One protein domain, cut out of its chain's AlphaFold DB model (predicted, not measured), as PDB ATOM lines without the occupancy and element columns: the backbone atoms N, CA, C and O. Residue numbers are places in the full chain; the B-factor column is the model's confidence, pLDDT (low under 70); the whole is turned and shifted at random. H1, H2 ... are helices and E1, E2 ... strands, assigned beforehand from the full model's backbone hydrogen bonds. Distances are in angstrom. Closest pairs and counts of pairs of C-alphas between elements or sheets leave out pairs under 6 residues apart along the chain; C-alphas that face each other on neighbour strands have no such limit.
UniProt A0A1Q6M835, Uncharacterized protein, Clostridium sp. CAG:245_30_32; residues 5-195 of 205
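Overview. This is residues 5 to 195 of the 205 residues of an uncharacterized protein of Clostridium sp. CAG:245_30_32 (UniProt A0A1Q6M835). An antiparallel strand hairpin, E3 and E4, packs on H5 at one end of an elongated helical body. In that body the long helices H1 and H6 run opposite ways; H7 and then H8 run along them, H4 packs on H6, and H2 folds back along H1 to H5, with a second, smaller hairpin, E1 and E2, near H4 and H5. The 191 printed residues hold, in order, H1 H2 E1 E2 H3 H4 H5 E3 E4 H6 H7 H8, and the class is mostly helix. The whole is compact, with a radius of gyration of the C-alphas of 17.8 A, and only just elongated, spanning 59 by 39 by 26 A.

Along the chain. E3 is residues 125 to 130 and E4 residues 133 to 138. H5, residues 92 to 107, measures 22.8 A. H2, residues 33 to 50, measures 26.4 A. H1, residues 5 to 29, measures 37.7 A from C-alpha 5 at (-21.175, -6.506, 25.227). H6, residues 139 to 166, measures 40.0 A. E1 is residues 53 to 56, E2 61 to 64, H3 69 to 73, H4 80 to 90 and H7 173 to 185. H8, residues 187 to 193, ends with C-alpha 193 at (-25.638, 12.093, -1.097).

Arrangement. In the hairpin E3 and E4, N 128 and O 135 are within hydrogen-bond range at 2.8 A. The closest C-alphas of H5 and E4 are those of Lys 97 and Val 135, 6.6 A. H5 touches residues 41 to 48 of H2 at a steep tilt of 67 degrees, only just short of perpendicular; Ser 44 and Ile 98 have the closest C-alphas, 5.3 A. H1, the hub, touches five helices, among them H2, a helical hairpin partner, closest at C-alphas 23 and 39, 5.8 A. H1, H6 and H7 form an up-and-down bundle, each running against the one before. H8 touches residues 147 to 154 of H6, closest at C-alphas 188 and 150, 5.5 A. Residues 145 to 152 of H6 touch H4, closest at C-alphas 145 and 87, 6.7 A. Residues 6 to 13 of H1 touch H3, closest at C-alphas 6 and 73, 6.8 A. In the hairpin E1 and E2, N 54 and O 63 are 2.8 A apart, within hydrogen-bond range. Every O i to N i+4 pair is within range in H4 and H5, against 18 of 21 in H1, 11 of 14 in H2, 23 of 24 in H6, 8 of 9 in H7, 0 of 1 in H3 and 0 of 3 in H8; O i to N i+3 pairs are 2 of 2 in H3 and 4 of 4 in H8.

Size, cuts and confidence. The C-alphas farthest apart, of Asn 132 and Asp 169, are 60.1 A apart. The printed part has no cut. The link from H5 to E3, 17 residues, is long. pLDDT is under 70 at residues 30 to 34 and 111 to 133.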
ATOM      1  N   ASP A   5     -22.352  -7.397  25.127       90.62
ATOM      2  CA  ASP A   5     -21.175  -6.506  25.227       90.62
ATOM      3  C   ASP A   5     -20.542  -6.169  23.867       90.62
ATOM      4  O   ASP A   5     -19.895  -5.128  23.691       90.62
ATOM      5  N   TRP A   6     -20.769  -7.015  22.863       94.19
ATOM      6  CA  TRP A   6     -20.355  -6.749  21.491       94.19
ATOM      7  C   TRP A   6     -21.017  -5.484  20.913       94.19
ATOM      8  O   TRP A   6     -20.406  -4.841  20.064       94.19
ATOM      9  N   ILE A   7     -22.195  -5.064  21.404       95.31
ATOM     10  CA  ILE A   7     -22.870  -3.815  20.997       95.31
ATOM     11  C   ILE A   7     -22.027  -2.592  21.396       95.31
ATOM     12  O   ILE A   7     -21.855  -1.638  20.634       95.31
ATOM     13  N   ASN A   8     -21.419  -2.641  22.580       93.12
ATOM     14  CA  ASN A   8     -20.538  -1.576  23.057       93.12
ATOM     15  C   ASN A   8     -19.252  -1.534  22.211       93.12
ATOM     16  O   ASN A   8     -18.699  -0.468  21.934       93.12
ATOM     17  N   SER A   9     -18.792  -2.707  21.766       94.19
ATOM     18  CA  SER A   9     -17.607  -2.852  20.918       94.19
ATOM     19  C   SER A   9     -17.856  -2.374  19.484       94.19
ATOM     20  O   SER A   9     -17.045  -1.618  18.947       94.19
ATOM     21  N   ILE A  10     -18.992  -2.746  18.879       96.19
ATOM     22  CA  ILE A  10     -19.337  -2.367  17.501       96.19
ATOM     23  C   ILE A  10     -19.574  -0.860  17.364       96.19
ATOM     24  O   ILE A  10     -19.250  -0.280  16.328       96.19
ATOM     25  N   TYR A  11     -20.045  -0.194  18.425       96.75
ATOM     26  CA  TYR A  11     -20.238   1.259  18.439       96.75
ATOM     27  C   TYR A  11     -18.973   2.043  18.051       96.75
ATOM     28  O   TYR A  11     -19.060   3.050  17.348       96.75
ATOM     29  N   LYS A  12     -17.781   1.571  18.440       95.31
ATOM     30  CA  LYS A  12     -16.515   2.221  18.055       95.31
ATOM     31  C   LYS A  12     -16.357   2.284  16.536       95.31
ATOM     32  O   LYS A  12     -15.931   3.306  16.006       95.31
ATOM     33  N   TYR A  13     -16.763   1.228  15.836       97.06
ATOM     34  CA  TYR A  13     -16.710   1.174  14.380       97.06
ATOM     35  C   TYR A  13     -17.783   2.051  13.725       97.06
ATOM     36  O   TYR A  13     -17.513   2.647  12.685       97.06
ATOM     37  N   PHE A  14     -18.955   2.214  14.353       97.94
ATOM     38  CA  PHE A  14     -19.956   3.192  13.903       97.94
ATOM     39  C   PHE A  14     -19.399   4.618  13.950       97.94
ATOM     40  O   PHE A  14     -19.598   5.380  13.011       97.94
ATOM     41  N   ILE A  15     -18.656   4.969  15.007       97.19
ATOM     42  CA  ILE A  15     -17.989   6.275  15.105       97.19
ATOM     43  C   ILE A  15     -16.922   6.454  14.025       97.19
ATOM     44  O   ILE A  15     -16.837   7.529  13.432       97.19
ATOM     45  N   ILE A  16     -16.117   5.423  13.756       96.31
ATOM     46  CA  ILE A  16     -15.117   5.466  12.681       96.31
ATOM     47  C   ILE A  16     -15.810   5.706  11.335       96.31
ATOM     48  O   ILE A  16     -15.427   6.622  10.607       96.31
ATOM     49  N   LEU A  17     -16.870   4.954  11.027       97.44
ATOM     50  CA  LEU A  17     -17.592   5.101   9.767       97.44
ATOM     51  C   LEU A  17     -18.319   6.451   9.658       97.44
ATOM     52  O   LEU A  17     -18.291   7.066   8.597       97.44
ATOM     53  N   ASP A  18     -18.920   6.965  10.733       97.38
ATOM     54  CA  ASP A  18     -19.532   8.303  10.744       97.38
ATOM     55  C   ASP A  18     -18.501   9.397  10.427       97.38
ATOM     56  O   ASP A  18     -18.752  10.290   9.615       97.38
ATOM     57  N   ARG A  19     -17.298   9.301  11.005       95.81
ATOM     58  CA  ARG A  19     -16.202  10.229  10.696       95.81
ATOM     59  C   ARG A  19     -15.738  10.088   9.252       95.81
ATOM     60  O   ARG A  19     -15.629  11.107   8.581       95.81
ATOM     61  N   ILE A  20     -15.540   8.865   8.753       95.81
ATOM     62  CA  ILE A  20     -15.225   8.604   7.338       95.81
ATOM     63  C   ILE A  20     -16.253   9.282   6.427       95.81
ATOM     64  O   ILE A  20     -15.870  10.027   5.532       95.81
ATOM     65  N   ASN A  21     -17.550   9.109   6.687       95.31
ATOM     66  CA  ASN A  21     -18.601   9.728   5.879       95.31
ATOM     67  C   ASN A  21     -18.562  11.264   5.918       95.31
ATOM     68  O   ASN A  21     -18.753  11.911   4.885       95.31
ATOM     69  N   LYS A  22     -18.297  11.860   7.088       92.94
ATOM     70  CA  LYS A  22     -18.138  13.316   7.238       92.94
ATOM     71  C   LYS A  22     -16.956  13.833   6.425       92.94
ATOM     72  O   LYS A  22     -17.146  14.756   5.638       92.94
ATOM     73  N   GLN A  23     -15.783  13.212   6.559       90.38
ATOM     74  CA  GLN A  23     -14.583  13.597   5.807       90.38
ATOM     75  C   GLN A  23     -14.781  13.400   4.302       90.38
ATOM     76  O   GLN A  23     -14.466  14.273   3.499       90.38
ATOM     77  N   PHE A  24     -15.408  12.296   3.907       89.88
ATOM     78  CA  PHE A  24     -15.698  12.016   2.510       89.88
ATOM     79  C   PHE A  24     -16.679  13.022   1.891       89.88
ATOM     80  O   PHE A  24     -16.507  13.456   0.754       89.88
ATOM     81  N   LYS A  25     -17.685  13.468   2.654       87.62
ATOM     82  CA  LYS A  25     -18.603  14.530   2.224       87.62
ATOM     83  C   LYS A  25     -17.883  15.862   1.991       87.62
ATOM     84  O   LYS A  25     -18.272  16.581   1.073       87.62
ATOM     85  N   PHE A  26     -16.878  16.196   2.804       83.56
ATOM     86  CA  PHE A  26     -16.023  17.358   2.550       83.56
ATOM     87  C   PHE A  26     -15.198  17.159   1.282       83.56
ATOM     88  O   PHE A  26     -15.235  18.022   0.411       83.56
ATOM     89  N   LEU A  27     -14.571  15.992   1.122       81.00
ATOM     90  CA  LEU A  27     -13.743  15.655  -0.037       81.00
ATOM     91  C   LEU A  27     -14.486  15.778  -1.381       81.00
ATOM     92  O   LEU A  27     -13.924  16.270  -2.353       81.00
ATOM     93  N   ILE A  28     -15.758  15.368  -1.434       77.81
ATOM     94  CA  ILE A  28     -16.598  15.489  -2.642       77.81
ATOM     95  C   ILE A  28     -16.955  16.955  -2.965       77.81
ATOM     96  O   ILE A  28     -17.320  17.271  -4.095       77.81
ATOM     97  N   ARG A  29     -16.912  17.859  -1.978       74.69
ATOM     98  CA  ARG A  29     -17.416  19.238  -2.104       74.69
ATOM     99  C   ARG A  29     -16.326  20.302  -2.158       74.69
ATOM    100  O   ARG A  29     -16.595  21.388  -2.663       74.69
ATOM    101  N   THR A  30     -15.162  20.042  -1.572       69.44
ATOM    102  CA  THR A  30     -14.086  21.031  -1.475       69.44
ATOM    103  C   THR A  30     -13.267  21.094  -2.764       69.44
ATOM    104  O   THR A  30     -13.114  20.101  -3.472       69.44
ATOM    105  N   MET A  31     -12.741  22.283  -3.052       63.84
ATOM    106  CA  MET A  31     -11.842  22.572  -4.179       63.84
ATOM    107  C   MET A  31     -10.452  23.022  -3.694       63.84
ATOM    108  O   MET A  31      -9.614  23.405  -4.505       63.84
ATOM    109  N   LYS A  32     -10.208  23.040  -2.375       68.69
ATOM    110  CA  LYS A  32      -8.957  23.537  -1.787       68.69
ATOM    111  C   LYS A  32      -7.938  22.415  -1.615       68.69
ATOM    112  O   LYS A  32      -8.221  21.435  -0.936       68.69
ATOM    113  N   TYR A  33      -6.755  22.607  -2.187       64.88
ATOM    114  CA  TYR A  33      -5.667  21.627  -2.243       64.88
ATOM    115  C   TYR A  33      -5.323  21.022  -0.871       64.88
ATOM    116  O   TYR A  33      -5.361  19.802  -0.714       64.88
ATOM    117  N   GLU A  34      -5.035  21.861   0.128       68.88
ATOM    118  CA  GLU A  34      -4.498  21.405   1.417       68.88
ATOM    119  C   GLU A  34      -5.537  20.583   2.190       68.88
ATOM    120  O   GLU A  34      -5.215  19.572   2.812       68.88
ATOM    121  N   GLU A  35      -6.808  20.984   2.093       75.44
ATOM    122  CA  GLU A  35      -7.928  20.280   2.720       75.44
ATOM    123  C   GLU A  35      -8.159  18.905   2.059       75.44
ATOM    124  O   GLU A  35      -8.450  17.923   2.742       75.44
ATOM    125  N   ILE A  36      -8.002  18.798   0.733       73.38
ATOM    126  CA  ILE A  36      -8.194  17.533   0.001       73.38
ATOM    127  C   ILE A  36      -7.164  16.491   0.447       73.38
ATOM    128  O   ILE A  36      -7.543  15.344   0.692       73.38
ATOM    129  N   GLU A  37      -5.891  16.872   0.572       74.44
ATOM    130  CA  GLU A  37      -4.815  15.968   0.993       74.44
ATOM    131  C   GLU A  37      -5.062  15.397   2.399       74.44
ATOM    132  O   GLU A  37      -5.041  14.173   2.581       74.44
ATOM    133  N   GLU A  38      -5.378  16.259   3.372       80.88
ATOM    134  CA  GLU A  38      -5.667  15.854   4.754       80.88
ATOM    135  C   GLU A  38      -6.842  14.864   4.812       80.88
ATOM    136  O   GLU A  38      -6.760  13.799   5.442       80.88
ATOM    137  N   HIS A  39      -7.930  15.171   4.101       83.94
ATOM    138  CA  HIS A  39      -9.101  14.303   4.038       83.94
ATOM    139  C   HIS A  39      -8.781  12.956   3.383       83.94
ATOM    140  O   HIS A  39      -9.218  11.912   3.877       83.94
ATOM    141  N   PHE A  40      -8.003  12.945   2.300       81.12
ATOM    142  CA  PHE A  40      -7.630  11.711   1.612       81.12
ATOM    143  C   PHE A  40      -6.776  10.797   2.491       81.12
ATOM    144  O   PHE A  40      -6.989   9.578   2.530       81.12
ATOM    145  N   PHE A  41      -5.831  11.383   3.226       80.94
ATOM    146  CA  PHE A  41      -4.979  10.643   4.145       80.94
ATOM    147  C   PHE A  41      -5.784  10.041   5.303       80.94
ATOM    148  O   PHE A  41      -5.648   8.847   5.606       80.94
ATOM    149  N   TYR A  42      -6.679  10.833   5.900       87.06
ATOM    150  CA  TYR A  42      -7.574  10.352   6.949       87.06
ATOM    151  C   TYR A  42      -8.381   9.135   6.478       87.06
ATOM    152  O   TYR A  42      -8.402   8.094   7.139       87.06
ATOM    153  N   LEU A  43      -9.008   9.243   5.301       88.94
ATOM    154  CA  LEU A  43      -9.803   8.163   4.718       88.94
ATOM    155  C   LEU A  43      -8.951   6.919   4.457       88.94
ATOM    156  O   LEU A  43      -9.367   5.814   4.801       88.94
ATOM    157  N   SER A  44      -7.746   7.094   3.911       83.62
ATOM    158  CA  SER A  44      -6.844   5.983   3.593       83.62
ATOM    159  C   SER A  44      -6.402   5.202   4.834       83.62
ATOM    160  O   SER A  44      -6.198   3.989   4.776       83.62
ATOM    161  N   THR A  45      -6.291   5.882   5.974       83.38
ATOM    162  CA  THR A  45      -5.898   5.262   7.242       83.38
ATOM    163  C   THR A  45      -7.074   4.566   7.925       83.38
ATOM    164  O   THR A  45      -6.960   3.413   8.349       83.38
ATOM    165  N   GLU A  46      -8.226   5.232   8.021       90.31
ATOM    166  CA  GLU A  46      -9.372   4.716   8.778       90.31
ATOM    167  C   GLU A  46     -10.165   3.639   8.018       90.31
ATOM    168  O   GLU A  46     -10.680   2.711   8.646       90.31
ATOM    169  N   LEU A  47     -10.226   3.683   6.679       91.88
ATOM    170  CA  LEU A  47     -10.933   2.665   5.884       91.88
ATOM    171  C   LEU A  47     -10.372   1.255   6.106       91.88
ATOM    172  O   LEU A  47     -11.135   0.292   6.203       91.88
ATOM    173  N   LEU A  48      -9.051   1.128   6.256       90.38
ATOM    174  CA  LEU A  48      -8.396  -0.161   6.494       90.38
ATOM    175  C   LEU A  48      -8.741  -0.765   7.862       90.38
ATOM    176  O   LEU A  48      -8.647  -1.978   8.030       90.38
ATOM    177  N   ARG A  49      -9.190   0.045   8.831       87.25
ATOM    178  CA  ARG A  49      -9.681  -0.457  10.127       87.25
ATOM    179  C   ARG A  49     -11.070  -1.086  10.022       87.25
ATOM    180  O   ARG A  49     -11.404  -1.961  10.819       87.25
ATOM    181  N   LEU A  50     -11.879  -0.641   9.057       94.31
ATOM    182  CA  LEU A  50     -13.206  -1.201   8.783       94.31
ATOM    183  C   LEU A  50     -13.144  -2.432   7.873       94.31
ATOM    184  O   LEU A  50     -14.030  -3.280   7.936       94.31
ATOM    185  N   ILE A  51     -12.096  -2.542   7.055       94.81
ATOM    186  CA  ILE A  51     -11.862  -3.668   6.145       94.81
ATOM    187  C   ILE A  51     -10.471  -4.245   6.444       94.81
ATOM    188  O   ILE A  51      -9.520  -3.976   5.709       94.81
ATOM    189  N   PRO A  52     -10.316  -5.020   7.533       93.31
ATOM    190  CA  PRO A  52      -9.022  -5.578   7.898       93.31
ATOM    191  C   PRO A  52      -8.641  -6.680   6.906       93.31
ATOM    192  O   PRO A  52      -9.304  -7.713   6.828       93.31
ATOM    193  N   PHE A  53      -7.566  -6.490   6.144       94.75
ATOM    194  CA  PHE A  53      -7.090  -7.487   5.184       94.75
ATOM    195  C   PHE A  53      -5.579  -7.685   5.245       94.75
ATOM    196  O   PHE A  53      -4.812  -6.805   5.633       94.75
ATOM    197  N   THR A  54      -5.154  -8.868   4.822       92.62
ATOM    198  CA  THR A  54      -3.755  -9.212   4.582       92.62
ATOM    199  C   THR A  54      -3.536  -9.385   3.088       92.62
ATOM    200  O   THR A  54      -4.462  -9.668   2.334       92.62
ATOM    201  N   GLU A  55      -2.300  -9.175   2.660       91.44
ATOM    202  CA  GLU A  55      -1.883  -9.271   1.269       91.44
ATOM    203  C   GLU A  55      -0.863 -10.395   1.138       91.44
ATOM    204  O   GLU A  55       0.126 -10.434   1.878       91.44
ATOM    205  N   ASN A  56      -1.087 -11.285   0.184       88.81
ATOM    206  CA  ASN A  56      -0.072 -12.208  -0.277       88.81
ATOM    207  C   ASN A  56       0.787 -11.501  -1.332       88.81
ATOM    208  O   ASN A  56       0.379 -11.305  -2.473       88.81
ATOM    209  N   LYS A  57       2.013 -11.134  -0.951       83.56
ATOM    210  CA  LYS A  57       2.942 -10.405  -1.830       83.56
ATOM    211  C   LYS A  57       3.371 -11.188  -3.078       83.56
ATOM    212  O   LYS A  57       3.963 -10.598  -3.972       83.56
ATOM    213  N   LYS A  58       3.146 -12.509  -3.129       83.31
ATOM    214  CA  LYS A  58       3.562 -13.347  -4.267       83.31
ATOM    215  C   LYS A  58       2.651 -13.184  -5.482       83.31
ATOM    216  O   LYS A  58       3.135 -13.262  -6.602       83.31
ATOM    217  N   ASP A  59       1.358 -12.979  -5.257       84.56
ATOM    218  CA  ASP A  59       0.330 -12.927  -6.304       84.56
ATOM    219  C   ASP A  59      -0.564 -11.676  -6.213       84.56
ATOM    220  O   ASP A  59      -1.525 -11.547  -6.967       84.56
ATOM    221  N   ASN A  60      -0.253 -10.746  -5.300       77.31
ATOM    222  CA  ASN A  60      -1.056  -9.564  -4.976       77.31
ATOM    223  C   ASN A  60      -2.511  -9.889  -4.596       77.31
ATOM    224  O   ASN A  60      -3.385  -9.022  -4.667       77.31
ATOM    225  N   SER A  61      -2.795 -11.126  -4.176       87.12
ATOM    226  CA  SER A  61      -4.109 -11.476  -3.647       87.12
ATOM    227  C   SER A  61      -4.282 -10.903  -2.243       87.12
ATOM    228  O   SER A  61      -3.338 -10.821  -1.450       87.12
ATOM    229  N   ILE A  62      -5.508 -10.495  -1.921       92.00
ATOM    230  CA  ILE A  62      -5.866 -10.017  -0.586       92.00
ATOM    231  C   ILE A  62      -6.941 -10.897   0.029       92.00
ATOM    232  O   ILE A  62      -7.848 -11.378  -0.648       92.00
ATOM    233  N   PHE A  63      -6.841 -11.090   1.337       93.75
ATOM    234  CA  PHE A  63      -7.774 -11.895   2.108       93.75
ATOM    235  C   PHE A  63      -8.127 -11.197   3.415       93.75
ATOM    236  O   PHE A  63      -7.297 -10.531   4.034       93.75
ATOM    237  N   LEU A  64      -9.384 -11.346   3.828       94.56
ATOM    238  CA  LEU A  64      -9.893 -10.748   5.056       94.56
ATOM    239  C   LEU A  64      -9.126 -11.309   6.264       94.56
ATOM    240  O   LEU A  64      -8.981 -12.525   6.404       94.56
ATOM    241  N   ASN A  65      -8.643 -10.435   7.143       94.44
ATOM    242  CA  ASN A  65      -7.996 -10.839   8.384       94.44
ATOM    243  C   ASN A  65      -9.061 -11.068   9.465       94.44
ATOM    244  O   ASN A  65      -9.493 -10.141  10.145       94.44
ATOM    245  N   LEU A  66      -9.470 -12.326   9.638       93.00
ATOM    246  CA  LEU A  66     -10.524 -12.703  10.589       93.00
ATOM    247  C   LEU A  66     -10.133 -12.532  12.065       93.00
ATOM    248  O   LEU A  66     -10.989 -12.670  12.934       93.00
ATOM    249  N   LYS A  67      -8.854 -12.272  12.353       92.19
ATOM    250  CA  LYS A  67      -8.322 -12.102  13.710       92.19
ATOM    251  C   LYS A  67      -8.112 -10.632  14.080       92.19
ATOM    252  O   LYS A  67      -7.393 -10.355  15.032       92.19
ATOM    253  N   ASP A  68      -8.689  -9.704  13.322       90.62
ATOM    254  CA  ASP A  68      -8.424  -8.277  13.482       90.62
ATOM    255  C   ASP A  68      -9.676  -7.418  13.260       90.62
ATOM    256  O   ASP A  68     -10.644  -7.827  12.608       90.62
ATOM    257  N   GLY A  69      -9.647  -6.214  13.828       89.81
ATOM    258  CA  GLY A  69     -10.658  -5.182  13.674       89.81
ATOM    259  C   GLY A  69     -12.083  -5.686  13.894       89.81
ATOM    260  O   GLY A  69     -12.391  -6.427  14.832       89.81
ATOM    261  N   ILE A  70     -12.977  -5.260  13.005       93.75
ATOM    262  CA  ILE A  70     -14.405  -5.565  13.094       93.75
ATOM    263  C   ILE A  70     -14.694  -7.074  12.950       93.75
ATOM    264  O   ILE A  70     -15.714  -7.552  13.443       93.75
ATOM    265  N   CYS A  71     -13.782  -7.849  12.342       94.12
ATOM    266  CA  CYS A  71     -13.955  -9.293  12.152       94.12
ATOM    267  C   CYS A  71     -13.898 -10.081  13.465       94.12
ATOM    268  O   CYS A  71     -14.442 -11.182  13.530       94.12
ATOM    269  N   LEU A  72     -13.333  -9.503  14.531       93.75
ATOM    270  CA  LEU A  72     -13.376 -10.081  15.878       93.75
ATOM    271  C   LEU A  72     -14.811 -10.240  16.412       93.75
ATOM    272  O   LEU A  72     -15.034 -10.991  17.356       93.75
ATOM    273  N   LEU A  73     -15.791  -9.561  15.806       94.31
ATOM    274  CA  LEU A  73     -17.203  -9.609  16.195       94.31
ATOM    275  C   LEU A  73     -18.031 -10.618  15.377       94.31
ATOM    276  O   LEU A  73     -19.255 -10.653  15.514       94.31
ATOM    277  N   LYS A  74     -17.401 -11.448  14.533       93.88
ATOM    278  CA  LYS A  74     -18.095 -12.370  13.614       93.88
ATOM    279  C   LYS A  74     -18.983 -13.414  14.290       93.88
ATOM    280  O   LYS A  74     -20.027 -13.753  13.742       93.88
ATOM    281  N   GLU A  75     -18.626 -13.848  15.496       93.31
ATOM    282  CA  GLU A  75     -19.437 -14.795  16.277       93.31
ATOM    283  C   GLU A  75     -20.774 -14.172  16.720       93.31
ATOM    284  O   GLU A  75     -21.760 -14.872  16.935       93.31
ATOM    285  N   HIS A  76     -20.841 -12.839  16.809       94.12
ATOM    286  CA  HIS A  76     -22.055 -12.100  17.167       94.12
ATOM    287  C   HIS A  76     -22.799 -11.546  15.945       94.12
ATOM    288  O   HIS A  76     -24.015 -11.339  15.989       94.12
ATOM    289  N   ILE A  77     -22.085 -11.310  14.840       94.88
ATOM    290  CA  ILE A  77     -22.601 -10.723  13.600       94.88
ATOM    291  C   ILE A  77     -22.308 -11.688  12.445       94.88
ATOM    292  O   ILE A  77     -21.365 -11.509  11.682       94.88
ATOM    293  N   ASN A  78     -23.144 -12.716  12.308       92.12
ATOM    294  CA  ASN A  78     -22.937 -13.839  11.384       92.12
ATOM    295  C   ASN A  78     -22.727 -13.457   9.903       92.12
ATOM    296  O   ASN A  78     -22.073 -14.191   9.169       92.12
ATOM    297  N   PHE A  79     -23.253 -12.319   9.448       96.06
ATOM    298  CA  PHE A  79     -23.093 -11.850   8.067       96.06
ATOM    299  C   PHE A  79     -21.861 -10.961   7.838       96.06
ATOM    300  O   PHE A  79     -21.605 -10.559   6.704       96.06
ATOM    301  N   ILE A  80     -21.101 -10.613   8.883       95.50
ATOM    302  CA  ILE A  80     -20.002  -9.650   8.747       95.50
ATOM    303  C   ILE A  80     -18.903 -10.160   7.817       95.50
ATOM    304  O   ILE A  80     -18.386  -9.415   6.990       95.50
ATOM    305  N   GLU A  81     -18.579 -11.448   7.921       95.38
ATOM    306  CA  GLU A  81     -17.514 -12.064   7.143       95.38
ATOM    307  C   GLU A  81     -17.881 -12.113   5.657       95.38
ATOM    308  O   GLU A  81     -17.067 -11.732   4.817       95.38
ATOM    309  N   SER A  82     -19.102 -12.545   5.324       96.12
ATOM    310  CA  SER A  82     -19.565 -12.619   3.934       96.12
ATOM    311  C   SER A  82     -19.642 -11.240   3.287       96.12
ATOM    312  O   SER A  82     -19.183 -11.061   2.159       96.12
ATOM    313  N   ASP A  83     -20.184 -10.258   4.007       97.19
ATOM    314  CA  ASP A  83     -20.405  -8.918   3.472       97.19
ATOM    315  C   ASP A  83     -19.064  -8.176   3.301       97.19
ATOM    316  O   ASP A  83     -18.834  -7.559   2.261       97.19
ATOM    317  N   LEU A  84     -18.121  -8.311   4.245       96.75
ATOM    318  CA  LEU A  84     -16.770  -7.752   4.096       96.75
ATOM    319  C   LEU A  84     -15.951  -8.461   3.017       96.75
ATOM    320  O   LEU A  84     -15.232  -7.789   2.281       96.75
ATOM    321  N   LYS A  85     -16.060  -9.789   2.876       95.69
ATOM    322  CA  LYS A  85     -15.423 -10.522   1.767       95.69
ATOM    323  C   LYS A  85     -15.902  -9.998   0.419       95.69
ATOM    324  O   LYS A  85     -15.075  -9.784  -0.465       95.69
ATOM    325  N   LYS A  86     -17.203  -9.733   0.281       95.88
ATOM    326  CA  LYS A  86     -17.767  -9.131  -0.928       95.88
ATOM    327  C   LYS A  86     -17.168  -7.748  -1.191       95.88
ATOM    328  O   LYS A  86     -16.648  -7.527  -2.280       95.88
ATOM    329  N   ILE A  87     -17.160  -6.857  -0.192       96.25
ATOM    330  CA  ILE A  87     -16.556  -5.516  -0.315       96.25
ATOM    331  C   ILE A  87     -15.074  -5.617  -0.710       96.25
ATOM    332  O   ILE A  87     -14.621  -4.893  -1.595       96.25
ATOM    333  N   LEU A  88     -14.322  -6.530  -0.094       95.25
ATOM    334  CA  LEU A  88     -12.903  -6.757  -0.366       95.25
ATOM    335  C   LEU A  88     -12.658  -7.208  -1.816       95.25
ATOM    336  O   LEU A  88     -11.828  -6.625  -2.515       95.25
ATOM    337  N   GLN A  89     -13.395  -8.221  -2.279       93.50
ATOM    338  CA  GLN A  89     -13.285  -8.764  -3.636       93.50
ATOM    339  C   GLN A  89     -13.661  -7.720  -4.688       93.50
ATOM    340  O   GLN A  89     -12.944  -7.510  -5.664       93.50
ATOM    341  N   GLU A  90     -14.757  -7.006  -4.451       93.56
ATOM    342  CA  GLU A  90     -15.270  -5.986  -5.354       93.56
ATOM    343  C   GLU A  90     -14.368  -4.748  -5.455       93.56
ATOM    344  O   GLU A  90     -14.505  -3.997  -6.420       93.56
ATOM    345  N   ASN A  91     -13.472  -4.513  -4.492       92.50
ATOM    346  CA  ASN A  91     -12.654  -3.297  -4.411       92.50
ATOM    347  C   ASN A  91     -11.155  -3.593  -4.213       92.50
ATOM    348  O   ASN A  91     -10.411  -2.747  -3.720       92.50
ATOM    349  N   THR A  92     -10.691  -4.786  -4.606       91.81
ATOM    350  CA  THR A  92      -9.317  -5.258  -4.342       91.81
ATOM    351  C   THR A  92      -8.240  -4.291  -4.833       91.81
ATOM    352  O   THR A  92      -7.340  -3.937  -4.073       91.81
ATOM    353  N   LYS A  93      -8.353  -3.809  -6.079       90.44
ATOM    354  CA  LYS A  93      -7.381  -2.869  -6.660       90.44
ATOM    355  C   LYS A  93      -7.300  -1.575  -5.848       90.44
ATOM    356  O   LYS A  93      -6.208  -1.158  -5.474       90.44
ATOM    357  N   THR A  94      -8.444  -0.973  -5.530       91.00
ATOM    358  CA  THR A  94      -8.518   0.268  -4.749       91.00
ATOM    359  C   THR A  94      -7.979   0.073  -3.330       91.00
ATOM    360  O   THR A  94      -7.188   0.885  -2.865       91.00
ATOM    361  N   LEU A  95      -8.320  -1.026  -2.652       93.06
ATOM    362  CA  LEU A  95      -7.838  -1.307  -1.293       93.06
ATOM    363  C   LEU A  95      -6.315  -1.505  -1.235       93.06
ATOM    364  O   LEU A  95      -5.669  -1.018  -0.305       93.06
ATOM    365  N   LEU A  96      -5.722  -2.146  -2.247       91.25
ATOM    366  CA  LEU A  96      -4.264  -2.233  -2.389       91.25
ATOM    367  C   LEU A  96      -3.623  -0.850  -2.573       91.25
ATOM    368  O   LEU A  96      -2.624  -0.555  -1.912       91.25
ATOM    369  N   LYS A  97      -4.212   0.021  -3.409       88.94
ATOM    370  CA  LYS A  97      -3.756   1.416  -3.547       88.94
ATOM    371  C   LYS A  97      -3.816   2.152  -2.202       88.94
ATOM    372  O   LYS A  97      -2.815   2.741  -1.804       88.94
ATOM    373  N   ILE A  98      -4.939   2.061  -1.476       90.00
ATOM    374  CA  ILE A  98      -5.138   2.707  -0.163       90.00
ATOM    375  C   ILE A  98      -4.048   2.270   0.821       90.00
ATOM    376  O   ILE A  98      -3.411   3.102   1.465       90.00
ATOM    377  N   LYS A  99      -3.789   0.961   0.907       89.94
ATOM    378  CA  LYS A  99      -2.743   0.409   1.776       89.94
ATOM    379  C   LYS A  99      -1.351   0.907   1.395       89.94
ATOM    380  O   LYS A  99      -0.571   1.253   2.281       89.94
ATOM    381  N   LYS A 100      -1.037   0.962   0.099       86.75
ATOM    382  CA  LYS A 100       0.245   1.481  -0.394       86.75
ATOM    383  C   LYS A 100       0.429   2.952  -0.013       86.75
ATOM    384  O   LYS A 100       1.490   3.296   0.501       86.75
ATOM    385  N   ILE A 101      -0.605   3.773  -0.198       82.31
ATOM    386  CA  ILE A 101      -0.619   5.196   0.172       82.31
ATOM    387  C   ILE A 101      -0.414   5.372   1.674       82.31
ATOM    388  O   ILE A 101       0.509   6.078   2.068       82.31
ATOM    389  N   ARG A 102      -1.207   4.685   2.511       86.00
ATOM    390  CA  ARG A 102      -1.079   4.749   3.975       86.00
ATOM    391  C   ARG A 102       0.345   4.417   4.423       86.00
ATOM    392  O   ARG A 102       0.958   5.209   5.129       86.00
ATOM    393  N   ASN A 103       0.882   3.275   3.987       84.19
ATOM    394  CA  ASN A 103       2.227   2.842   4.375       84.19
ATOM    395  C   ASN A 103       3.290   3.858   3.940       84.19
ATOM    396  O   ASN A 103       4.243   4.119   4.665       84.19
ATOM    397  N   LYS A 104       3.150   4.424   2.736       79.00
ATOM    398  CA  LYS A 104       4.106   5.402   2.222       79.00
ATOM    399  C   LYS A 104       4.042   6.718   2.972       79.00
ATOM    400  O   LYS A 104       5.092   7.224   3.334       79.00
ATOM    401  N   TYR A 105       2.851   7.217   3.269       76.81
ATOM    402  CA  TYR A 105       2.701   8.426   4.068       76.81
ATOM    403  C   TYR A 105       3.261   8.253   5.489       76.81
ATOM    404  O   TYR A 105       3.956   9.133   5.978       76.81
ATOM    405  N   GLU A 106       3.027   7.104   6.136       80.44
ATOM    406  CA  GLU A 106       3.562   6.824   7.480       80.44
ATOM    407  C   GLU A 106       5.105   6.797   7.525       80.44
ATOM    408  O   GLU A 106       5.691   7.119   8.557       80.44
ATOM    409  N   HIS A 107       5.776   6.421   6.428       79.44
ATOM    410  CA  HIS A 107       7.235   6.247   6.390       79.44
ATOM    411  C   HIS A 107       7.996   7.358   5.648       79.44
ATOM    412  O   HIS A 107       9.143   7.647   5.978       79.44
ATOM    413  N   GLU A 108       7.389   7.959   4.629       73.75
ATOM    414  CA  GLU A 108       7.992   8.920   3.701       73.75
ATOM    415  C   GLU A 108       6.967  10.019   3.323       73.75
ATOM    416  O   GLU A 108       6.644  10.179   2.144       73.75
ATOM    417  N   PRO A 109       6.426  10.791   4.289       70.81
ATOM    418  CA  PRO A 109       5.345  11.751   4.022       70.81
ATOM    419  C   PRO A 109       5.743  12.841   3.015       70.81
ATOM    420  O   PRO A 109       4.918  13.282   2.229       70.81
ATOM    421  N   HIS A 110       7.027  13.210   2.955       70.19
ATOM    422  CA  HIS A 110       7.569  14.176   1.990       70.19
ATOM    423  C   HIS A 110       7.561  13.688   0.526       70.19
ATOM    424  O   HIS A 110       7.814  14.482  -0.375       70.19
ATOM    425  N   ASN A 111       7.298  12.399   0.278       63.22
ATOM    426  CA  ASN A 111       7.155  11.839  -1.072       63.22
ATOM    427  C   ASN A 111       5.686  11.754  -1.519       63.22
ATOM    428  O   ASN A 111       5.398  11.359  -2.646       63.22
ATOM    429  N   VAL A 112       4.741  12.121  -0.657       61.66
ATOM    430  CA  VAL A 112       3.319  12.166  -0.982       61.66
ATOM    431  C   VAL A 112       2.981  13.573  -1.471       61.66
ATOM    432  O   VAL A 112       2.752  14.470  -0.679       61.66
ATOM    433  N   ASN A 113       2.971  13.759  -2.792       57.00
ATOM    434  CA  ASN A 113       2.549  15.011  -3.428       57.00
ATOM    435  C   ASN A 113       1.215  14.801  -4.130       57.00
ATOM    436  O   ASN A 113       1.105  13.870  -4.929       57.00
ATOM    437  N   GLY A 114       0.243  15.679  -3.885       56.53
ATOM    438  CA  GLY A 114      -1.043  15.617  -4.558       56.53
ATOM    439  C   GLY A 114      -0.985  16.101  -6.003       56.53
ATOM    440  O   GLY A 114      -0.696  17.263  -6.274       56.53
ATOM    441  N   ALA A 115      -1.296  15.209  -6.943       54.16
ATOM    442  CA  ALA A 115      -1.633  15.578  -8.316       54.16
ATOM    443  C   ALA A 115      -3.156  15.510  -8.479       54.16
ATOM    444  O   ALA A 115      -3.740  14.431  -8.350       54.16
ATOM    445  N   PHE A 116      -3.791  16.654  -8.742       58.00
ATOM    446  CA  PHE A 116      -5.247  16.777  -8.807       58.00
ATOM    447  C   PHE A 116      -5.712  17.063 -10.227       58.00
ATOM    448  O   PHE A 116      -5.128  17.883 -10.933       58.00
ATOM    449  N   SER A 117      -6.831  16.456 -10.608       50.56
ATOM    450  CA  SER A 117      -7.687  16.993 -11.660       50.56
ATOM    451  C   SER A 117      -9.068  17.237 -11.066       50.56
ATOM    452  O   SER A 117      -9.775  16.286 -10.737       50.56
ATOM    453  N   THR A 118      -9.465  18.498 -10.929       51.22
ATOM    454  CA  THR A 118     -10.869  18.860 -10.721       51.22
ATOM    455  C   THR A 118     -11.522  18.920 -12.100       51.22
ATOM    456  O   THR A 118     -11.405  19.918 -12.810       51.22
ATOM    457  N   GLY A 119     -12.139  17.825 -12.540       42.94
ATOM    458  CA  GLY A 119     -12.914  17.837 -13.782       42.94
ATOM    459  C   GLY A 119     -14.182  18.684 -13.627       42.94
ATOM    460  O   GLY A 119     -14.735  18.777 -12.532       42.94
ATOM    461  N   HIS A 120     -14.701  19.237 -14.730       45.03
ATOM    462  CA  HIS A 120     -15.993  19.948 -14.775       45.03
ATOM    463  C   HIS A 120     -17.180  19.128 -14.209       45.03
ATOM    464  O   HIS A 120     -18.237  19.686 -13.924       45.03
ATOM    465  N   SER A 121     -16.998  17.819 -14.009       44.50
ATOM    466  CA  SER A 121     -17.931  16.878 -13.394       44.50
ATOM    467  C   SER A 121     -17.385  16.312 -12.067       44.50
ATOM    468  O   SER A 121     -16.872  15.201 -12.044       44.50
ATOM    469  N   SER A 122     -17.474  17.068 -10.970       51.50
ATOM    470  CA  SER A 122     -17.652  16.599  -9.569       51.50
ATOM    471  C   SER A 122     -16.739  15.509  -8.951       51.50
ATOM    472  O   SER A 122     -17.024  15.074  -7.834       51.50
ATOM    473  N   PHE A 123     -15.673  15.050  -9.609       60.47
ATOM    474  CA  PHE A 123     -14.774  14.012  -9.093       60.47
ATOM    475  C   PHE A 123     -13.417  14.603  -8.728       60.47
ATOM    476  O   PHE A 123     -12.773  15.253  -9.551       60.47
ATOM    477  N   SER A 124     -12.994  14.347  -7.490       61.19
ATOM    478  CA  SER A 124     -11.674  14.716  -6.987       61.19
ATOM    479  C   SER A 124     -10.793  13.475  -7.056       61.19
ATOM    480  O   SER A 124     -11.142  12.432  -6.502       61.19
ATOM    481  N   ALA A 125      -9.660  13.577  -7.742       62.31
ATOM    482  CA  ALA A 125      -8.639  12.540  -7.768       62.31
ATOM    483  C   ALA A 125      -7.401  13.023  -7.018       62.31
ATOM    484  O   ALA A 125      -7.019  14.184  -7.151       62.31
ATOM    485  N   MET A 126      -6.790  12.126  -6.251       66.06
ATOM    486  CA  MET A 126      -5.531  12.361  -5.560       66.06
ATOM    487  C   MET A 126      -4.498  11.369  -6.081       66.06
ATOM    488  O   MET A 126      -4.611  10.161  -5.861       66.06
ATOM    489  N   GLY A 127      -3.505  11.879  -6.802       61.25
ATOM    490  CA  GLY A 127      -2.292  11.145  -7.143       61.25
ATOM    491  C   GLY A 127      -1.283  11.169  -5.998       61.25
ATOM    492  O   GLY A 127      -1.108  12.203  -5.374       61.25
ATOM    493  N   PHE A 128      -0.608  10.048  -5.758       61.66
ATOM    494  CA  PHE A 128       0.482   9.893  -4.798       61.66
ATOM    495  C   PHE A 128       1.718   9.355  -5.525       61.66
ATOM    496  O   PHE A 128       1.675   8.253  -6.073       61.66
ATOM    497  N   TYR A 129       2.835  10.083  -5.516       60.06
ATOM    498  CA  TYR A 129       4.090   9.591  -6.096       60.06
ATOM    499  C   TYR A 129       4.813   8.640  -5.134       60.06
ATOM    500  O   TYR A 129       5.511   9.028  -4.208       60.06
ATOM    501  N   CYS A 130       4.680   7.338  -5.358       57.03
ATOM    502  CA  CYS A 130       5.436   6.328  -4.625       57.03
ATOM    503  C   CYS A 130       6.761   6.056  -5.352       57.03
ATOM    504  O   CYS A 130       6.820   5.181  -6.218       57.03
ATOM    505  N   ARG A 131       7.836   6.776  -4.993       62.44
ATOM    506  CA  ARG A 131       9.102   6.824  -5.759       62.44
ATOM    507  C   ARG A 131       8.862   7.392  -7.168       62.44
ATOM    508  O   ARG A 131       8.699   8.595  -7.297       62.44
ATOM    509  N   ASN A 132       8.767   6.527  -8.184       63.12
ATOM    510  CA  ASN A 132       8.517   6.893  -9.587       63.12
ATOM    511  C   ASN A 132       7.120   6.459 -10.074       63.12
ATOM    512  O   ASN A 132       6.778   6.683 -11.231       63.12
ATOM    513  N   GLU A 133       6.322   5.807  -9.224       67.62
ATOM    514  CA  GLU A 133       4.992   5.318  -9.591       67.62
ATOM    515  C   GLU A 133       3.912   6.258  -9.061       67.62
ATOM    516  O   GLU A 133       3.757   6.411  -7.848       67.62
ATOM    517  N   LEU A 134       3.128   6.844  -9.965       72.81
ATOM    518  CA  LEU A 134       1.925   7.585  -9.604       72.81
ATOM    519  C   LEU A 134       0.815   6.597  -9.222       72.81
ATOM    520  O   LEU A 134       0.304   5.854 -10.058       72.81
ATOM    521  N   VAL A 135       0.434   6.588  -7.949       74.19
ATOM    522  CA  VAL A 135      -0.720   5.848  -7.436       74.19
ATOM    523  C   VAL A 135      -1.847   6.845  -7.236       74.19
ATOM    524  O   VAL A 135      -1.807   7.615  -6.286       74.19
ATOM    525  N   SER A 136      -2.846   6.852  -8.114       76.50
ATOM    526  CA  SER A 136      -4.024   7.704  -7.949       76.50
ATOM    527  C   SER A 136      -5.218   6.934  -7.403       76.50
ATOM    528  O   SER A 136      -5.479   5.790  -7.794       76.50
ATOM    529  N   ILE A 137      -5.942   7.578  -6.492       78.44
ATOM    530  CA  ILE A 137      -7.280   7.169  -6.073       78.44
ATOM    531  C   ILE A 137      -8.199   8.366  -6.257       78.44
ATOM    532  O   ILE A 137      -7.835   9.494  -5.925       78.44
ATOM    533  N   ASP A 138      -9.399   8.120  -6.760       79.25
ATOM    534  CA  ASP A 138     -10.431   9.139  -6.872       79.25
ATOM    535  C   ASP A 138     -11.609   8.920  -5.912       79.25
ATOM    536  O   ASP A 138     -11.777   7.876  -5.268       79.25
ATOM    537  N   THR A 139     -12.443   9.951  -5.787       80.25
ATOM    538  CA  THR A 139     -13.649   9.899  -4.963       80.25
ATOM    539  C   THR A 139     -14.670   8.880  -5.466       80.25
ATOM    540  O   THR A 139     -15.481   8.421  -4.664       80.25
ATOM    541  N   MET A 140     -14.649   8.466  -6.736       84.06
ATOM    542  CA  MET A 140     -15.547   7.424  -7.242       84.06
ATOM    543  C   MET A 140     -15.156   6.050  -6.694       84.06
ATOM    544  O   MET A 140     -16.005   5.333  -6.159       84.06
ATOM    545  N   GLU A 141     -13.869   5.703  -6.758       88.12
ATOM    546  CA  GLU A 141     -13.318   4.480  -6.176       88.12
ATOM    547  C   GLU A 141     -13.657   4.389  -4.676       88.12
ATOM    548  O   GLU A 141     -14.153   3.361  -4.203       88.12
ATOM    549  N   LEU A 142     -13.479   5.490  -3.935       90.31
ATOM    550  CA  LEU A 142     -13.840   5.571  -2.514       90.31
ATOM    551  C   LEU A 142     -15.356   5.488  -2.276       90.31
ATOM    552  O   LEU A 142     -15.782   4.859  -1.302       90.31
ATOM    553  N   THR A 143     -16.172   6.065  -3.167       91.19
ATOM    554  CA  THR A 143     -17.641   6.026  -3.068       91.19
ATOM    555  C   THR A 143     -18.137   4.591  -2.992       91.19
ATOM    556  O   THR A 143     -18.975   4.291  -2.145       91.19
ATOM    557  N   TYR A 144     -17.631   3.687  -3.839       92.00
ATOM    558  CA  TYR A 144     -18.084   2.294  -3.830       92.00
ATOM    559  C   TYR A 144     -17.821   1.611  -2.485       92.00
ATOM    560  O   TYR A 144     -18.729   0.995  -1.929       92.00
ATOM    561  N   ILE A 145     -16.617   1.777  -1.934       95.00
ATOM    562  CA  ILE A 145     -16.226   1.171  -0.656       95.00
ATOM    563  C   ILE A 145     -17.083   1.726   0.489       95.00
ATOM    564  O   ILE A 145     -17.693   0.961   1.236       95.00
ATOM    565  N   ILE A 146     -17.151   3.055   0.619       95.81
ATOM    566  CA  ILE A 146     -17.860   3.728   1.719       95.81
ATOM    567  C   ILE A 146     -19.359   3.430   1.653       95.81
ATOM    568  O   ILE A 146     -19.989   3.156   2.674       95.81
ATOM    569  N   TYR A 147     -19.930   3.419   0.452       95.50
ATOM    570  CA  TYR A 147     -21.345   3.141   0.264       95.50
ATOM    571  C   TYR A 147     -21.721   1.722   0.713       95.50
ATOM    572  O   TYR A 147     -22.757   1.534   1.365       95.50
ATOM    573  N   ASP A 148     -20.908   0.721   0.367       96.50
ATOM    574  CA  ASP A 148     -21.170  -0.669   0.747       96.50
ATOM    575  C   ASP A 148     -20.890  -0.907   2.244       96.50
ATOM    576  O   ASP A 148     -21.648  -1.629   2.895       96.50
ATOM    577  N   LEU A 149     -19.912  -0.205   2.835       97.75
ATOM    578  CA  LEU A 149     -19.739  -0.149   4.292       97.75
ATOM    579  C   LEU A 149     -20.970   0.443   4.992       97.75
ATOM    580  O   LEU A 149     -21.458  -0.136   5.958       97.75
ATOM    581  N   ASN A 150     -21.543   1.536   4.486       98.00
ATOM    582  CA  ASN A 150     -22.768   2.112   5.053       98.00
ATOM    583  C   ASN A 150     -23.942   1.127   5.019       98.00
ATOM    584  O   ASN A 150     -24.700   1.048   5.983       98.00
ATOM    585  N   LYS A 151     -24.077   0.336   3.947       97.62
ATOM    586  CA  LYS A 151     -25.086  -0.734   3.868       97.62
ATOM    587  C   LYS A 151     -24.834  -1.850   4.880       97.62
ATOM    588  O   LYS A 151     -25.784  -2.325   5.500       97.62
ATOM    589  N   LEU A 152     -23.578  -2.262   5.061       98.19
ATOM    590  CA  LEU A 152     -23.212  -3.240   6.084       98.19
ATOM    591  C   LEU A 152     -23.591  -2.731   7.482       98.19
ATOM    592  O   LEU A 152     -24.227  -3.451   8.247       98.19
ATOM    593  N   PHE A 153     -23.266  -1.482   7.808       98.38
ATOM    594  CA  PHE A 153     -23.563  -0.919   9.125       98.38
ATOM    595  C   PHE A 153     -25.058  -0.669   9.352       98.38
ATOM    596  O   PHE A 153     -25.535  -0.913  10.454       98.38
ATOM    597  N   ASP A 154     -25.819  -0.299   8.323       98.25
ATOM    598  CA  ASP A 154     -27.289  -0.254   8.377       98.25
ATOM    599  C   ASP A 154     -27.894  -1.634   8.697       98.25
ATOM    600  O   ASP A 154     -28.804  -1.769   9.517       98.25
ATOM    601  N   LYS A 155     -27.343  -2.701   8.108       98.06
ATOM    602  CA  LYS A 155     -27.746  -4.082   8.410       98.06
ATOM    603  C   LYS A 155     -27.396  -4.482   9.849       98.06
ATOM    604  O   LYS A 155     -28.187  -5.167  10.499       98.06
ATOM    605  N   ILE A 156     -26.247  -4.040  10.365       98.12
ATOM    606  CA  ILE A 156     -25.860  -4.224  11.774       98.12
ATOM    607  C   ILE A 156     -26.820  -3.471  12.701       98.12
ATOM    608  O   ILE A 156     -27.306  -4.060  13.664       98.12
ATOM    609  N   GLU A 157     -27.138  -2.212  12.401       97.88
ATOM    610  CA  GLU A 157     -28.094  -1.402  13.165       97.88
ATOM    611  C   GLU A 157     -29.468  -2.083  13.233       97.88
ATOM    612  O   GLU A 157     -30.029  -2.236  14.315       97.88
ATOM    613  N   LYS A 158     -29.974  -2.602  12.108       97.62
ATOM    614  CA  LYS A 158     -31.226  -3.375  12.071       97.62
ATOM    615  C   LYS A 158     -31.186  -4.604  12.979       97.62
ATOM    616  O   LYS A 158     -32.146  -4.846  13.705       97.62
ATOM    617  N   LYS A 159     -30.078  -5.354  12.988       96.62
ATOM    618  CA  LYS A 159     -29.896  -6.490  13.910       96.62
ATOM    619  C   LYS A 159     -29.913  -6.040  15.374       96.62
ATOM    620  O   LYS A 159     -30.513  -6.715  16.202       96.62
ATOM    621  N   ILE A 160     -29.264  -4.921  15.690       96.69
ATOM    622  CA  ILE A 160     -29.248  -4.352  17.043       96.69
ATOM    623  C   ILE A 160     -30.660  -3.942  17.477       96.69
ATOM    624  O   ILE A 160     -31.061  -4.266  18.589       96.69
ATOM    625  N   ASN A 161     -31.431  -3.302  16.595       95.56
ATOM    626  CA  ASN A 161     -32.810  -2.896  16.880       95.56
ATOM    627  C   ASN A 161     -33.728  -4.103  17.141       95.56
ATOM    628  O   ASN A 161     -34.585  -4.039  18.019       95.56
ATOM    629  N   ILE A 162     -33.533  -5.217  16.423       95.69
ATOM    630  CA  ILE A 162     -34.252  -6.474  16.695       95.69
ATOM    631  C   ILE A 162     -33.914  -6.986  18.102       95.69
ATOM    632  O   ILE A 162     -34.816  -7.282  18.874       95.69
ATOM    633  N   ILE A 163     -32.630  -7.014  18.473       93.94
ATOM    634  CA  ILE A 163     -32.191  -7.449  19.811       93.94
ATOM    635  C   ILE A 163     -32.746  -6.537  20.908       93.94
ATOM    636  O   ILE A 163     -33.133  -7.015  21.969       93.94
ATOM    637  N   GLU A 164     -32.799  -5.227  20.675       95.00
ATOM    638  CA  GLU A 164     -33.398  -4.287  21.623       95.00
ATOM    639  C   GLU A 164     -34.883  -4.556  21.862       95.00
ATOM    640  O   GLU A 164     -35.351  -4.444  22.997       95.00
ATOM    641  N   PHE A 165     -35.606  -4.922  20.806       93.81
ATOM    642  CA  PHE A 165     -37.016  -5.265  20.884       93.81
ATOM    643  C   PHE A 165     -37.244  -6.617  21.575       93.81
ATOM    644  O   PHE A 165     -38.064  -6.702  22.485       93.81
ATOM    645  N   GLU A 166     -36.508  -7.656  21.174       93.38
ATOM    646  CA  GLU A 166     -36.718  -9.041  21.624       93.38
ATOM    647  C   GLU A 166     -36.098  -9.338  23.001       93.38
ATOM    648  O   GLU A 166     -36.655 -10.114  23.773       93.38
ATOM    649  N   ASN A 167     -34.974  -8.699  23.348       89.31
ATOM    650  CA  ASN A 167     -34.154  -9.040  24.519       89.31
ATOM    651  C   ASN A 167     -33.997  -7.855  25.490       89.31
ATOM    652  O   ASN A 167     -32.964  -7.706  26.147       89.31
ATOM    653  N   LYS A 168     -35.009  -6.987  25.592       84.56
ATOM    654  CA  LYS A 168     -34.965  -5.731  26.368       84.56
ATOM    655  C   LYS A 168     -34.496  -5.891  27.824       84.56
ATOM    656  O   LYS A 168     -33.827  -4.993  28.355       84.56
ATOM    657  N   ASP A 169     -34.842  -7.013  28.451       86.81
ATOM    658  CA  ASP A 169     -34.502  -7.323  29.845       86.81
ATOM    659  C   ASP A 169     -33.074  -7.872  29.999       86.81
ATOM    660  O   ASP A 169     -32.465  -7.704  31.052       86.81
ATOM    661  N   GLU A 170     -32.490  -8.438  28.934       86.94
ATOM    662  CA  GLU A 170     -31.084  -8.876  28.900       86.94
ATOM    663  C   GLU A 170     -30.111  -7.704  28.654       86.94
ATOM    664  O   GLU A 170     -28.896  -7.855  28.793       86.94
ATOM    665  N   LEU A 171     -30.621  -6.531  28.263       91.00
ATOM    666  CA  LEU A 171     -29.808  -5.353  27.972       91.00
ATOM    667  C   LEU A 171     -29.537  -4.529  29.230       91.00
ATOM    668  O   LEU A 171     -30.433  -3.882  29.794       91.00
ATOM    669  N   ASN A 172     -28.259  -4.463  29.603       92.00
ATOM    670  CA  ASN A 172     -27.802  -3.590  30.673       92.00
ATOM    671  C   ASN A 172     -27.886  -2.101  30.263       92.00
ATOM    672  O   ASN A 172     -28.097  -1.743  29.096       92.00
ATOM    673  N   GLN A 173     -27.737  -1.204  31.242       91.88
ATOM    674  CA  GLN A 173     -27.841   0.244  31.024       91.88
ATOM    675  C   GLN A 173     -26.846   0.756  29.970       91.88
ATOM    676  O   GLN A 173     -27.183   1.645  29.184       91.88
ATOM    677  N   PHE A 174     -25.636   0.187  29.919       92.38
ATOM    678  CA  PHE A 174     -24.636   0.579  28.930       92.38
ATOM    679  C   PHE A 174     -25.070   0.188  27.522       92.38
ATOM    680  O   PHE A 174     -25.013   1.037  26.634       92.38
ATOM    681  N   ASN A 175     -25.562  -1.039  27.318       94.06
ATOM    682  CA  ASN A 175     -26.042  -1.469  26.008       94.06
ATOM    683  C   ASN A 175     -27.147  -0.533  25.506       94.06
ATOM    684  O   ASN A 175     -27.036  -0.011  24.401       94.06
ATOM    685  N   LYS A 176     -28.145  -0.229  26.347       94.06
ATOM    686  CA  LYS A 176     -29.234   0.711  26.019       94.06
ATOM    687  C   LYS A 176     -28.698   2.081  25.598       94.06
ATOM    688  O   LYS A 176     -29.102   2.622  24.572       94.06
ATOM    689  N   MET A 177     -27.720   2.619  26.329       95.31
ATOM    690  CA  MET A 177     -27.089   3.893  25.978       95.31
ATOM    691  C   MET A 177     -26.348   3.842  24.629       95.31
ATOM    692  O   MET A 177     -26.402   4.807  23.866       95.31
ATOM    693  N   TYR A 178     -25.632   2.756  24.327       96.56
ATOM    694  CA  TYR A 178     -24.923   2.615  23.052       96.56
ATOM    695  C   TYR A 178     -25.875   2.415  21.872       96.56
ATOM    696  O   TYR A 178     -25.639   3.005  20.822       96.56
ATOM    697  N   ILE A 179     -26.968   1.672  22.052       96.75
ATOM    698  CA  ILE A 179     -28.017   1.506  21.035       96.75
ATOM    699  C   ILE A 179     -28.599   2.869  20.646       96.75
ATOM    700  O   ILE A 179     -28.617   3.219  19.467       96.75
ATOM    701  N   GLU A 180     -28.959   3.696  21.630       96.62
ATOM    702  CA  GLU A 180     -29.457   5.052  21.375       96.62
ATOM    703  C   GLU A 180     -28.434   5.934  20.648       96.62
ATOM    704  O   GLU A 180     -28.786   6.719  19.764       96.62
ATOM    705  N   LYS A 181     -27.142   5.795  20.965       97.25
ATOM    706  CA  LYS A 181     -26.078   6.500  20.235       97.25
ATOM    707  C   LYS A 181     -25.951   6.017  18.790       97.25
ATOM    708  O   LYS A 181     -25.722   6.852  17.921       97.25
ATOM    709  N   ILE A 182     -26.096   4.716  18.530       97.56
ATOM    710  CA  ILE A 182     -26.050   4.137  17.179       97.56
ATOM    711  C   ILE A 182     -27.208   4.678  16.333       97.56
ATOM    712  O   ILE A 182     -26.956   5.242  15.270       97.56
ATOM    713  N   LYS A 183     -28.444   4.622  16.844       96.19
ATOM    714  CA  LYS A 183     -29.642   5.117  16.139       96.19
ATOM    715  C   LYS A 183     -29.536   6.582  15.712       96.19
ATOM    716  O   LYS A 183     -30.058   6.977  14.672       96.19
ATOM    717  N   ARG A 184     -28.855   7.416  16.506       96.69
ATOM    718  CA  ARG A 184     -28.657   8.845  16.199       96.69
ATOM    719  C   ARG A 184     -27.725   9.095  15.014       96.69
ATOM    720  O   ARG A 184     -27.802  10.169  14.429       96.69
ATOM    721  N   ILE A 185     -26.845   8.152  14.670       96.25
ATOM    722  CA  ILE A 185     -25.887   8.318  13.567       96.25
ATOM    723  C   ILE A 185     -26.598   8.230  12.214       96.25
ATOM    724  O   ILE A 185     -26.256   8.978  11.303       96.25
ATOM    725  N   GLN A 186     -27.590   7.338  12.089       93.69
ATOM    726  CA  GLN A 186     -28.361   7.122  10.860       93.69
ATOM    727  C   GLN A 186     -27.467   6.935   9.622       93.69
ATOM    728  O   GLN A 186     -27.618   7.629   8.613       93.69
ATOM    729  N   ILE A 187     -26.510   6.004   9.699       95.00
ATOM    730  CA  ILE A 187     -25.391   5.913   8.748       95.00
ATOM    731  C   ILE A 187     -25.844   5.780   7.285       95.00
ATOM    732  O   ILE A 187     -25.236   6.343   6.375       95.00
ATOM    733  N   ILE A 188     -26.967   5.100   7.049       95.94
ATOM    734  CA  ILE A 188     -27.523   4.889   5.711       95.94
ATOM    735  C   ILE A 188     -27.921   6.194   5.015       95.94
ATOM    736  O   ILE A 188     -27.946   6.258   3.786       95.94
ATOM    737  N   ASN A 189     -28.196   7.262   5.770       95.50
ATOM    738  CA  ASN A 189     -28.577   8.548   5.198       95.50
ATOM    739  C   ASN A 189     -27.433   9.205   4.420       95.50
ATOM    740  O   ASN A 189     -27.715   9.955   3.485       95.50
ATOM    741  N   TYR A 190     -26.167   8.891   4.726       94.44
ATOM    742  CA  TYR A 190     -25.031   9.378   3.938       94.44
ATOM    743  C   TYR A 190     -25.095   8.906   2.482       94.44
ATOM    744  O   TYR A 190     -24.826   9.691   1.573       94.44
ATOM    745  N   ASN A 191     -25.575   7.681   2.240       93.75
ATOM    746  CA  ASN A 191     -25.691   7.127   0.890       93.75
ATOM    747  C   ASN A 191     -26.648   7.910  -0.020       93.75
ATOM    748  O   ASN A 191     -26.528   7.801  -1.235       93.75
ATOM    749  N   LYS A 192     -27.564   8.725   0.528       90.25
ATOM    750  CA  LYS A 192     -28.445   9.602  -0.270       90.25
ATOM    751  C   LYS A 192     -27.669  10.693  -1.014       90.25
ATOM    752  O   LYS A 192     -28.147  11.191  -2.024       90.25
ATOM    753  N   ALA A 193     -26.498  11.074  -0.503       84.25
ATOM    754  CA  ALA A 193     -25.638  12.093  -1.097       84.25
ATOM    755  C   ALA A 193     -24.550  11.508  -2.014       84.25
ATOM    756  O   ALA A 193     -23.765  12.268  -2.576       84.25
ATOM    757  N   TYR A 194     -24.468  10.180  -2.137       86.75
ATOM    758  CA  TYR A 194     -23.419   9.497  -2.887       86.75
ATOM    759  C   TYR A 194     -23.956   9.004  -4.228       86.75
ATOM    760  O   TYR A 194     -24.820   8.129  -4.285       86.75
ATOM    761  N   THR A 195     -23.417   9.547  -5.316       75.94
ATOM    762  CA  THR A 195     -23.752   9.115  -6.675       75.94
ATOM    763  C   THR A 195     -22.885   7.921  -7.061       75.94
ATOM    764  O   THR A 195     -21.668   8.047  -7.153       75.94
TER     765      THR A 195